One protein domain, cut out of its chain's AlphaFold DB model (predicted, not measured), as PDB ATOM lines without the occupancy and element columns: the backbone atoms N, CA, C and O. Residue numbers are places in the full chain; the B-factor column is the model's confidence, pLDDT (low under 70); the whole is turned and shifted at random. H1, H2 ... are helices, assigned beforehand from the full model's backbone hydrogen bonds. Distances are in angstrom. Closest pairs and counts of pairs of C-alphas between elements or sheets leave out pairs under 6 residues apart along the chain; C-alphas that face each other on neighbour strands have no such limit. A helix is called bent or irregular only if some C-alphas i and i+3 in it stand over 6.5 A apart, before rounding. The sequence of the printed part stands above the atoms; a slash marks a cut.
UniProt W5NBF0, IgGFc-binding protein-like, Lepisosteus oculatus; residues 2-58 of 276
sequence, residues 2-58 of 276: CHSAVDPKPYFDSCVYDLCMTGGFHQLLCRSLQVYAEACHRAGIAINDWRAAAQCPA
ATOM      1  N   CYS A   2     146.602  89.082 103.950       91.81
ATOM      2  CA  CYS A   2     145.701  89.601 104.996       91.81
ATOM      3  C   CYS A   2     145.384  88.617 106.148       91.81
ATOM      4  O   CYS A   2     145.192  89.050 107.277       91.81
ATOM      5  N   HIS A   3     145.412  87.301 105.899       92.50
ATOM      6  CA  HIS A   3     145.001  86.281 106.882       92.50
ATOM      7  C   HIS A   3     145.839  86.285 108.175       92.50
ATOM      8  O   HIS A   3     145.404  85.764 109.191       92.50
ATOM      9  N   SER A   4     147.057  86.841 108.136       91.50
ATOM     10  CA  SER A   4     147.918  86.985 109.315       91.50
ATOM     11  C   SER A   4     147.554  88.183 110.196       91.50
ATOM     12  O   SER A   4     148.025  88.258 111.324       91.50
ATOM     13  N   ALA A   5     146.767  89.131 109.679       93.88
ATOM     14  CA  ALA A   5     146.338  90.340 110.384       93.88
ATOM     15  C   ALA A   5     144.838  90.323 110.724       93.88
ATOM     16  O   ALA A   5     144.437  90.878 111.744       93.88
ATOM     17  N   VAL A   6     144.014  89.687 109.887       95.31
ATOM     18  CA  VAL A   6     142.562  89.567 110.067       95.31
ATOM     19  C   VAL A   6     142.181  88.094 109.941       95.31
ATOM     20  O   VAL A   6     142.520  87.464 108.942       95.31
ATOM     21  N   ASP A   7     141.479  87.551 110.939       95.62
ATOM     22  CA  ASP A   7     140.971  86.175 110.892       95.62
ATOM     23  C   ASP A   7     139.889  86.051 109.800       95.62
ATOM     24  O   ASP A   7     138.844  86.702 109.905       95.62
ATOM     25  N   PRO A   8     140.099  85.242 108.742       95.25
ATOM     26  CA  PRO A   8     139.113  85.072 107.680       95.25
ATOM     27  C   PRO A   8     137.898  84.246 108.109       95.25
ATOM     28  O   PRO A   8     136.872  84.301 107.429       95.25
ATOM     29  N   LYS A   9     137.984  83.460 109.192       95.81
ATOM     30  CA  LYS A   9     136.970  82.454 109.529       95.81
ATOM     31  C   LYS A   9     135.560  83.038 109.722       95.81
ATOM     32  O   LYS A   9     134.644  82.511 109.093       95.81
ATOM     33  N   PRO A  10     135.349  84.138 110.468       95.88
ATOM     34  CA  PRO A  10     134.015  84.724 110.628       95.88
ATOM     35  C   PRO A  10     133.417  85.236 109.308       95.88
ATOM     36  O   PRO A  10     132.223  85.088 109.063       95.88
ATOM     37  N   TYR A  11     134.253  85.809 108.438       95.12
ATOM     38  CA  TYR A  11     133.839  86.320 107.129       95.12
ATOM     39  C   TYR A  11     133.488  85.179 106.173       95.12
ATOM     40  O   TYR A  11     132.509  85.264 105.437       95.12
ATOM     41  N   PHE A  12     134.272  84.100 106.204       95.12
ATOM     42  CA  PHE A  12     134.019  82.895 105.423       95.12
ATOM     43  C   PHE A  12     132.730  82.198 105.863       95.12
ATOM     44  O   PHE A  12     131.885  81.905 105.020       95.12
ATOM     45  N   ASP A  13     132.546  81.987 107.170       96.00
ATOM     46  CA  ASP A  13     131.356  81.327 107.712       96.00
ATOM     47  C   ASP A  13     130.083  82.146 107.383       96.00
ATOM     48  O   ASP A  13     129.076  81.575 106.958       96.00
ATOM     49  N   SER A  14     130.148  83.485 107.462       95.00
ATOM     50  CA  SER A  14     129.064  84.381 107.018       95.00
ATOM     51  C   SER A  14     128.802  84.292 105.510       95.00
ATOM     52  O   SER A  14     127.649  84.225 105.095       95.00
ATOM     53  N   CYS A  15     129.856  84.254 104.685       95.19
ATOM     54  CA  CYS A  15     129.746  84.120 103.229       95.19
ATOM     55  C   CYS A  15     129.020  82.829 102.833       95.19
ATOM     56  O   CYS A  15     128.097  82.849 102.018       95.19
ATOM     57  N   VAL A  16     129.428  81.703 103.431       95.06
ATOM     58  CA  VAL A  16     128.821  80.389 103.186       95.06
ATOM     59  C   VAL A  16     127.351  80.415 103.578       95.06
ATOM     60  O   VAL A  16     126.508  79.999 102.786       95.06
ATOM     61  N   TYR A  17     127.030  80.950 104.757       93.69
ATOM     62  CA  TYR A  17     125.648  81.077 105.210       93.69
ATOM     63  C   TYR A  17     124.789  81.894 104.229       93.69
ATOM     64  O   TYR A  17     123.752  81.407 103.772       93.69
ATOM     65  N   ASP A  18     125.242  83.087 103.833       92.56
ATOM     66  CA  ASP A  18     124.496  83.981 102.937       92.56
ATOM     67  C   ASP A  18     124.300  83.372 101.540       92.56
ATOM     68  O   ASP A  18     123.215  83.470 100.954       92.56
ATOM     69  N   LEU A  19     125.317  82.694 101.000       94.06
ATOM     70  CA  LEU A  19     125.224  82.030  99.700       94.06
ATOM     71  C   LEU A  19     124.316  80.802  99.745       94.06
ATOM     72  O   LEU A  19     123.540  80.593  98.810       94.06
ATOM     73  N   CYS A  20     124.357  80.019 100.824       94.31
ATOM     74  CA  CYS A  20     123.468  78.873 101.003       94.31
ATOM     75  C   CYS A  20     122.002  79.310 101.079       94.31
ATOM     76  O   CYS A  20     121.152  78.714 100.419       94.31
ATOM     77  N   MET A  21     121.709  80.385 101.816       93.31
ATOM     78  CA  MET A  21     120.344  80.906 101.963       93.31
ATOM     79  C   MET A  21     119.786  81.549 100.687       93.31
ATOM     80  O   MET A  21     118.571  81.673 100.549       93.31
ATOM     81  N   THR A  22     120.644  81.948  99.744       88.69
ATOM     82  CA  THR A  22     120.237  82.639  98.506       88.69
ATOM     83  C   THR A  22     120.463  81.837  97.231       88.69
ATOM     84  O   THR A  22     120.341  82.379  96.133       88.69
ATOM     85  N   GLY A  23     120.789  80.547  97.349       88.50
ATOM     86  CA  GLY A  23     121.012  79.678  96.192       88.50
ATOM     87  C   GLY A  23     122.230  80.080  95.354       88.50
ATOM     88  O   GLY A  23     122.245  79.854  94.147       88.50
ATOM     89  N   GLY A  24     123.242  80.691  95.977       88.44
ATOM     90  CA  GLY A  24     124.486  81.090  95.318       88.44
ATOM     91  C   GLY A  24     124.421  82.436  94.592       88.44
ATOM     92  O   GLY A  24     125.086  82.610  93.572       88.44
ATOM     93  N   PHE A  25     123.636  83.402  95.086       92.12
ATOM     94  CA  PHE A  25     123.539  84.717  94.451       92.12
ATOM     95  C   PHE A  25     124.887  85.459  94.475       92.12
ATOM     96  O   PHE A  25     125.344  85.938  95.512       92.12
ATOM     97  N   HIS A  26     125.524  85.580  93.306       91.38
ATOM     98  CA  HIS A  26     126.902  86.075  93.156       91.38
ATOM     99  C   HIS A  26     127.132  87.486  93.732       91.38
ATOM    100  O   HIS A  26     128.189  87.758  94.295       91.38
ATOM    101  N   GLN A  27     126.124  88.366  93.726       90.75
ATOM    102  CA  GLN A  27     126.257  89.683  94.364       90.75
ATOM    103  C   GLN A  27     126.511  89.601  95.879       90.75
ATOM    104  O   GLN A  27     127.196  90.469  96.425       90.75
ATOM    105  N   LEU A  28     126.004  88.571  96.568       91.69
ATOM    106  CA  LEU A  28     126.283  88.366  97.992       91.69
ATOM    107  C   LEU A  28     127.701  87.854  98.233       91.69
ATOM    108  O   LEU A  28     128.332  88.303  99.188       91.69
ATOM    109  N   LEU A  29     128.248  87.032  97.328       93.12
ATOM    110  CA  LEU A  29     129.675  86.694  97.337       93.12
ATOM    111  C   LEU A  29     130.515  87.975  97.253       93.12
ATOM    112  O   LEU A  29     131.386  88.199  98.091       93.12
ATOM    113  N   CYS A  30     130.212  88.852  96.291       94.25
ATOM    114  CA  CYS A  30     130.929  90.116  96.126       94.25
ATOM    115  C   CYS A  30     130.839  91.013  97.359       94.25
ATOM    116  O   CYS A  30     131.842  91.595  97.768       94.25
ATOM    117  N   ARG A  31     129.658  91.106  97.976       92.19
ATOM    118  CA  ARG A  31     129.463  91.884  99.203       92.19
ATOM    119  C   ARG A  31     130.254  91.301 100.372       92.19
ATOM    120  O   ARG A  31     130.892  92.055 101.100       92.19
ATOM    121  N   SER A  32     130.246  89.982 100.538       93.81
ATOM    122  CA  SER A  32     130.987  89.324 101.615       93.81
ATOM    123  C   SER A  32     132.500  89.487 101.451       93.81
ATOM    124  O   SER A  32     133.202  89.761 102.424       93.81
ATOM    125  N   LEU A  33     133.006  89.363 100.221       93.44
ATOM    126  CA  LEU A  33     134.417  89.594  99.909       93.44
ATOM    127  C   LEU A  33     134.816  91.058 100.112       93.44
ATOM    128  O   LEU A  33     135.881  91.312 100.672       93.44
ATOM    129  N   GLN A  34     133.952  92.009  99.743       92.50
ATOM    130  CA  GLN A  34     134.180  93.435  99.981       92.50
ATOM    131  C   GLN A  34     134.347  93.739 101.475       92.50
ATOM    132  O   GLN A  34     135.268  94.451 101.860       92.50
ATOM    133  N   VAL A  35     133.507  93.158 102.335       93.00
ATOM    134  CA  VAL A  35     133.588  93.370 103.790       93.00
ATOM    135  C   VAL A  35     134.917  92.862 104.364       93.00
ATOM    136  O   VAL A  35     135.501  93.508 105.238       93.00
ATOM    137  N   TYR A  36     135.431  91.739 103.857       93.88
ATOM    138  CA  TYR A  36     136.748  91.238 104.253       93.88
ATOM    139  C   TYR A  36     137.890  92.101 103.695       93.88
ATOM    140  O   TYR A  36     138.805  92.464 104.434       93.88
ATOM    141  N   ALA A  37     137.808  92.499 102.424       91.94
ATOM    142  CA  ALA A  37     138.756  93.409 101.784       91.94
ATOM    143  C   ALA A  37     138.876  94.744 102.545       91.94
ATOM    144  O   ALA A  37     139.981  95.192 102.852       91.94
ATOM    145  N   GLU A  38     137.753  95.334 102.953       89.50
ATOM    146  CA  GLU A  38     137.721  96.544 103.780       89.50
ATOM    147  C   GLU A  38     138.368  96.345 105.157       89.50
ATOM    148  O   GLU A  38     138.993  97.269 105.683       89.50
ATOM    149  N   ALA A  39     138.217  95.166 105.771       91.94
ATOM    150  CA  ALA A  39     138.854  94.847 107.048       91.94
ATOM    151  C   ALA A  39     140.379  94.743 106.901       91.94
ATOM    152  O   ALA A  39     141.116  95.319 107.703       91.94
ATOM    153  N   CYS A  40     140.852  94.088 105.837       91.31
ATOM    154  CA  CYS A  40     142.270  94.035 105.476       91.31
ATOM    155  C   CYS A  40     142.855  95.433 105.273       91.31
ATOM    156  O   CYS A  40     143.921  95.760 105.797       91.31
ATOM    157  N   HIS A  41     142.119  96.277 104.553       86.75
ATOM    158  CA  HIS A  41     142.534  97.638 104.261       86.75
ATOM    159  C   HIS A  41     142.600  98.509 105.522       86.75
ATOM    160  O   HIS A  41     143.568  99.236 105.735       86.75
ATOM    161  N   ARG A  42     141.622  98.369 106.429       86.50
ATOM    162  CA  ARG A  42     141.630  99.014 107.757       86.50
ATOM    163  C   ARG A  42     142.789  98.560 108.642       86.50
ATOM    164  O   ARG A  42     143.264  99.348 109.455       86.50
ATOM    165  N   ALA A  43     143.267  97.332 108.464       90.06
ATOM    166  CA  ALA A  43     144.477  96.828 109.112       90.06
ATOM    167  C   ALA A  43     145.779  97.338 108.452       90.06
ATOM    168  O   ALA A  43     146.867  96.922 108.843       90.06
ATOM    169  N   GLY A  44     145.687  98.227 107.454       87.44
ATOM    170  CA  GLY A  44     146.835  98.780 106.732       87.44
ATOM    171  C   GLY A  44     147.484  97.794 105.760       87.44
ATOM    172  O   GLY A  44     148.601  98.033 105.304       87.44
ATOM    173  N   ILE A  45     146.817  96.679 105.448       89.12
ATOM    174  CA  ILE A  45     147.335  95.664 104.533       89.12
ATOM    175  C   ILE A  45     146.914  96.015 103.109       89.12
ATOM    176  O   ILE A  45     145.728  96.006 102.784       89.12
ATOM    177  N   ALA A  46     147.897  96.257 102.243       84.56
ATOM    178  CA  ALA A  46     147.656  96.387 100.815       84.56
ATOM    179  C   ALA A  46     147.156  95.049 100.246       84.56
ATOM    180  O   ALA A  46     147.818  94.012 100.363       84.56
ATOM    181  N   ILE A  47     145.975  95.079  99.641       87.38
ATOM    182  CA  ILE A  47     145.363  93.942  98.956       87.38
ATOM    183  C   ILE A  47     145.432  94.159  97.442       87.38
ATOM    184  O   ILE A  47     145.375  95.289  96.966       87.38
ATOM    185  N   ASN A  48     145.578  93.071  96.686       85.12
ATOM    186  CA  ASN A  48     145.539  93.109  95.222       85.12
ATOM    187  C   ASN A  48     144.083  93.217  94.726       85.12
ATOM    188  O   ASN A  48     143.150  93.140  95.526       85.12
ATOM    189  N   ASP A  49     143.886  93.358  93.411       86.56
ATOM    190  CA  ASP A  49     142.561  93.460  92.783       86.56
ATOM    191  C   ASP A  49     141.729  92.169  92.939       86.56
ATOM    192  O   ASP A  49     141.680  91.288  92.076       86.56
ATOM    193  N   TRP A  50     141.070  92.057  94.091       90.94
ATOM    194  CA  TRP A  50     140.203  90.942  94.451       90.94
ATOM    195  C   TRP A  50     138.935  90.901  93.589       90.94
ATOM    196  O   TRP A  50     138.362  89.827  93.393       90.94
ATOM    197  N   ARG A  51     138.510  92.046  93.037       92.06
ATOM    198  CA  ARG A  51     137.308  92.152  92.204       92.06
ATOM    199  C   ARG A  51     137.491  91.444  90.875       92.06
ATOM    200  O   ARG A  51     136.593  90.709  90.469       92.06
ATOM    201  N   ALA A  52     138.646  91.597  90.231       90.75
ATOM    202  CA  ALA A  52     138.969  90.843  89.021       90.75
ATOM    203  C   ALA A  52     139.008  89.328  89.291       90.75
ATOM    204  O   ALA A  52     138.431  88.539  88.538       90.75
ATOM    205  N   ALA A  53     139.624  88.924  90.408       90.81
ATOM    206  CA  ALA A  53     139.753  87.519  90.790       90.81
ATOM    207  C   ALA A  53     138.406  86.843  91.109       90.81
ATOM    208  O   ALA A  53     138.223  85.677  90.770       90.81
ATOM    209  N   ALA A  54     137.465  87.570  91.721       91.88
ATOM    210  CA  ALA A  54     136.139  87.070  92.101       91.88
ATOM    211  C   ALA A  54     135.024  87.382  91.080       91.88
ATOM    212  O   ALA A  54     133.854  87.085  91.332       91.88
ATOM    213  N   GLN A  55     135.372  88.010  89.950       93.62
ATOM    214  CA  GLN A  55     134.436  88.495  88.925       93.62
ATOM    215  C   GLN A  55     133.372  89.454  89.492       93.62
ATOM    216  O   GLN A  55     132.208  89.410  89.106       93.62
ATOM    217  N   CYS A  56     133.781  90.342  90.401       93.44
ATOM    218  CA  CYS A  56     132.931  91.279  91.138       93.44
ATOM    219  C   CYS A  56     133.146  92.737  90.688       93.44
ATOM    220  O   CYS A  56     133.694  93.532  91.462       93.44
ATOM    221  N   PRO A  57     132.745  93.118  89.457       91.00
ATOM    222  CA  PRO A  57     133.005  94.451  88.924       91.00
ATOM    223  C   PRO A  57     132.386  95.534  89.814       91.00
ATOM    224  O   PRO A  57     131.258  95.403  90.294       91.00
ATOM    225  N   ALA A  58     133.133  96.613  90.037       88.81
ATOM    226  CA  ALA A  58     132.614  97.777  90.736       88.81
ATOM    227  C   ALA A  58     131.640  98.550  89.836       88.81
ATOM    228  O   ALA A  58     131.876  98.710  88.639       88.81
TER     229      ALA A  58
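Overview. This is residues 2 to 58 of the 276 residues of the protein "IgGFc-binding protein-like" of Lepisosteus oculatus (UniProt W5NBF0). A helical hairpin makes the body of this small domain: the longest helix, H2, lies side by side with H1, and the chain then folds back along H2 to bring the short helix H3 to the side of H2 away from H1. H2 is thus the middle one of the three, and the hairpin makes the longest axis. The printed part has 57 residues with three named helices, H1, H2 and H3 in that order along the chain, and no named strand; the class is all helix. The whole is compact, with a radius of gyration of the C-alphas of 11.4 A, and its C-alphas span 33 by 24 by 13 A along the three main axes.

Along the chain. Begin with the longest helix, H2, residues 26 to 42: find C-alpha 26 at (126.902, 86.075, 93.156), and from there the helix runs 24.4 A to C-alpha 42 at (141.630, 99.014, 107.757). Go back along the chain to H1, residues 9 to 21, which starts at C-alpha 9 at (136.970, 82.454, 109.529) and is 18.3 A long from first to last C-alpha. After H2, look for H3, residues 50 to 54, five residues that end at C-alpha 54 at (136.139, 87.070, 92.101), 6.1 A from C-alpha 50. None of the three helices is bent.

Arrangement. Start from H2 and look across to H1: the two touch, with 13 pairs of C-alphas within 8 A. Their closest C-alphas are those of Cys 15 and Ser 32, 5.6 A apart. They run opposite ways at a shallow tilt of 15 degrees, with centres 11.5 A apart, and form a helical hairpin. H2 and H3 only just touch, with 3 pairs of C-alphas within 8 A, and H2 does so with residues 30 to 37 alone. The closest C-alphas of that pair are those of Cys 30 and Ala 54, 7.3 A apart. H1 and H3 are apart. Read the backbone O and N atoms along H1, H2 and H3, and you find every O i to N i+4 pair inside them within hydrogen-bond range.

Size, cuts and confidence. The two C-alphas farthest apart are those of Gly 23 and Gly 44, 33.8 A, while those of the first and last printed residues, Cys 2 and Ala 58, are 21.0 A apart. The printed part runs from residue 2 to residue 58 of a chain of 276 residues and has no cut. The link from H1 to H2, four residues, is tight, and the link from H2 to H3, seven residues, is short; no link is long. In the B-factor column of this model the mean pLDDT of the printed part is 91.9, and no printed residue is under 70.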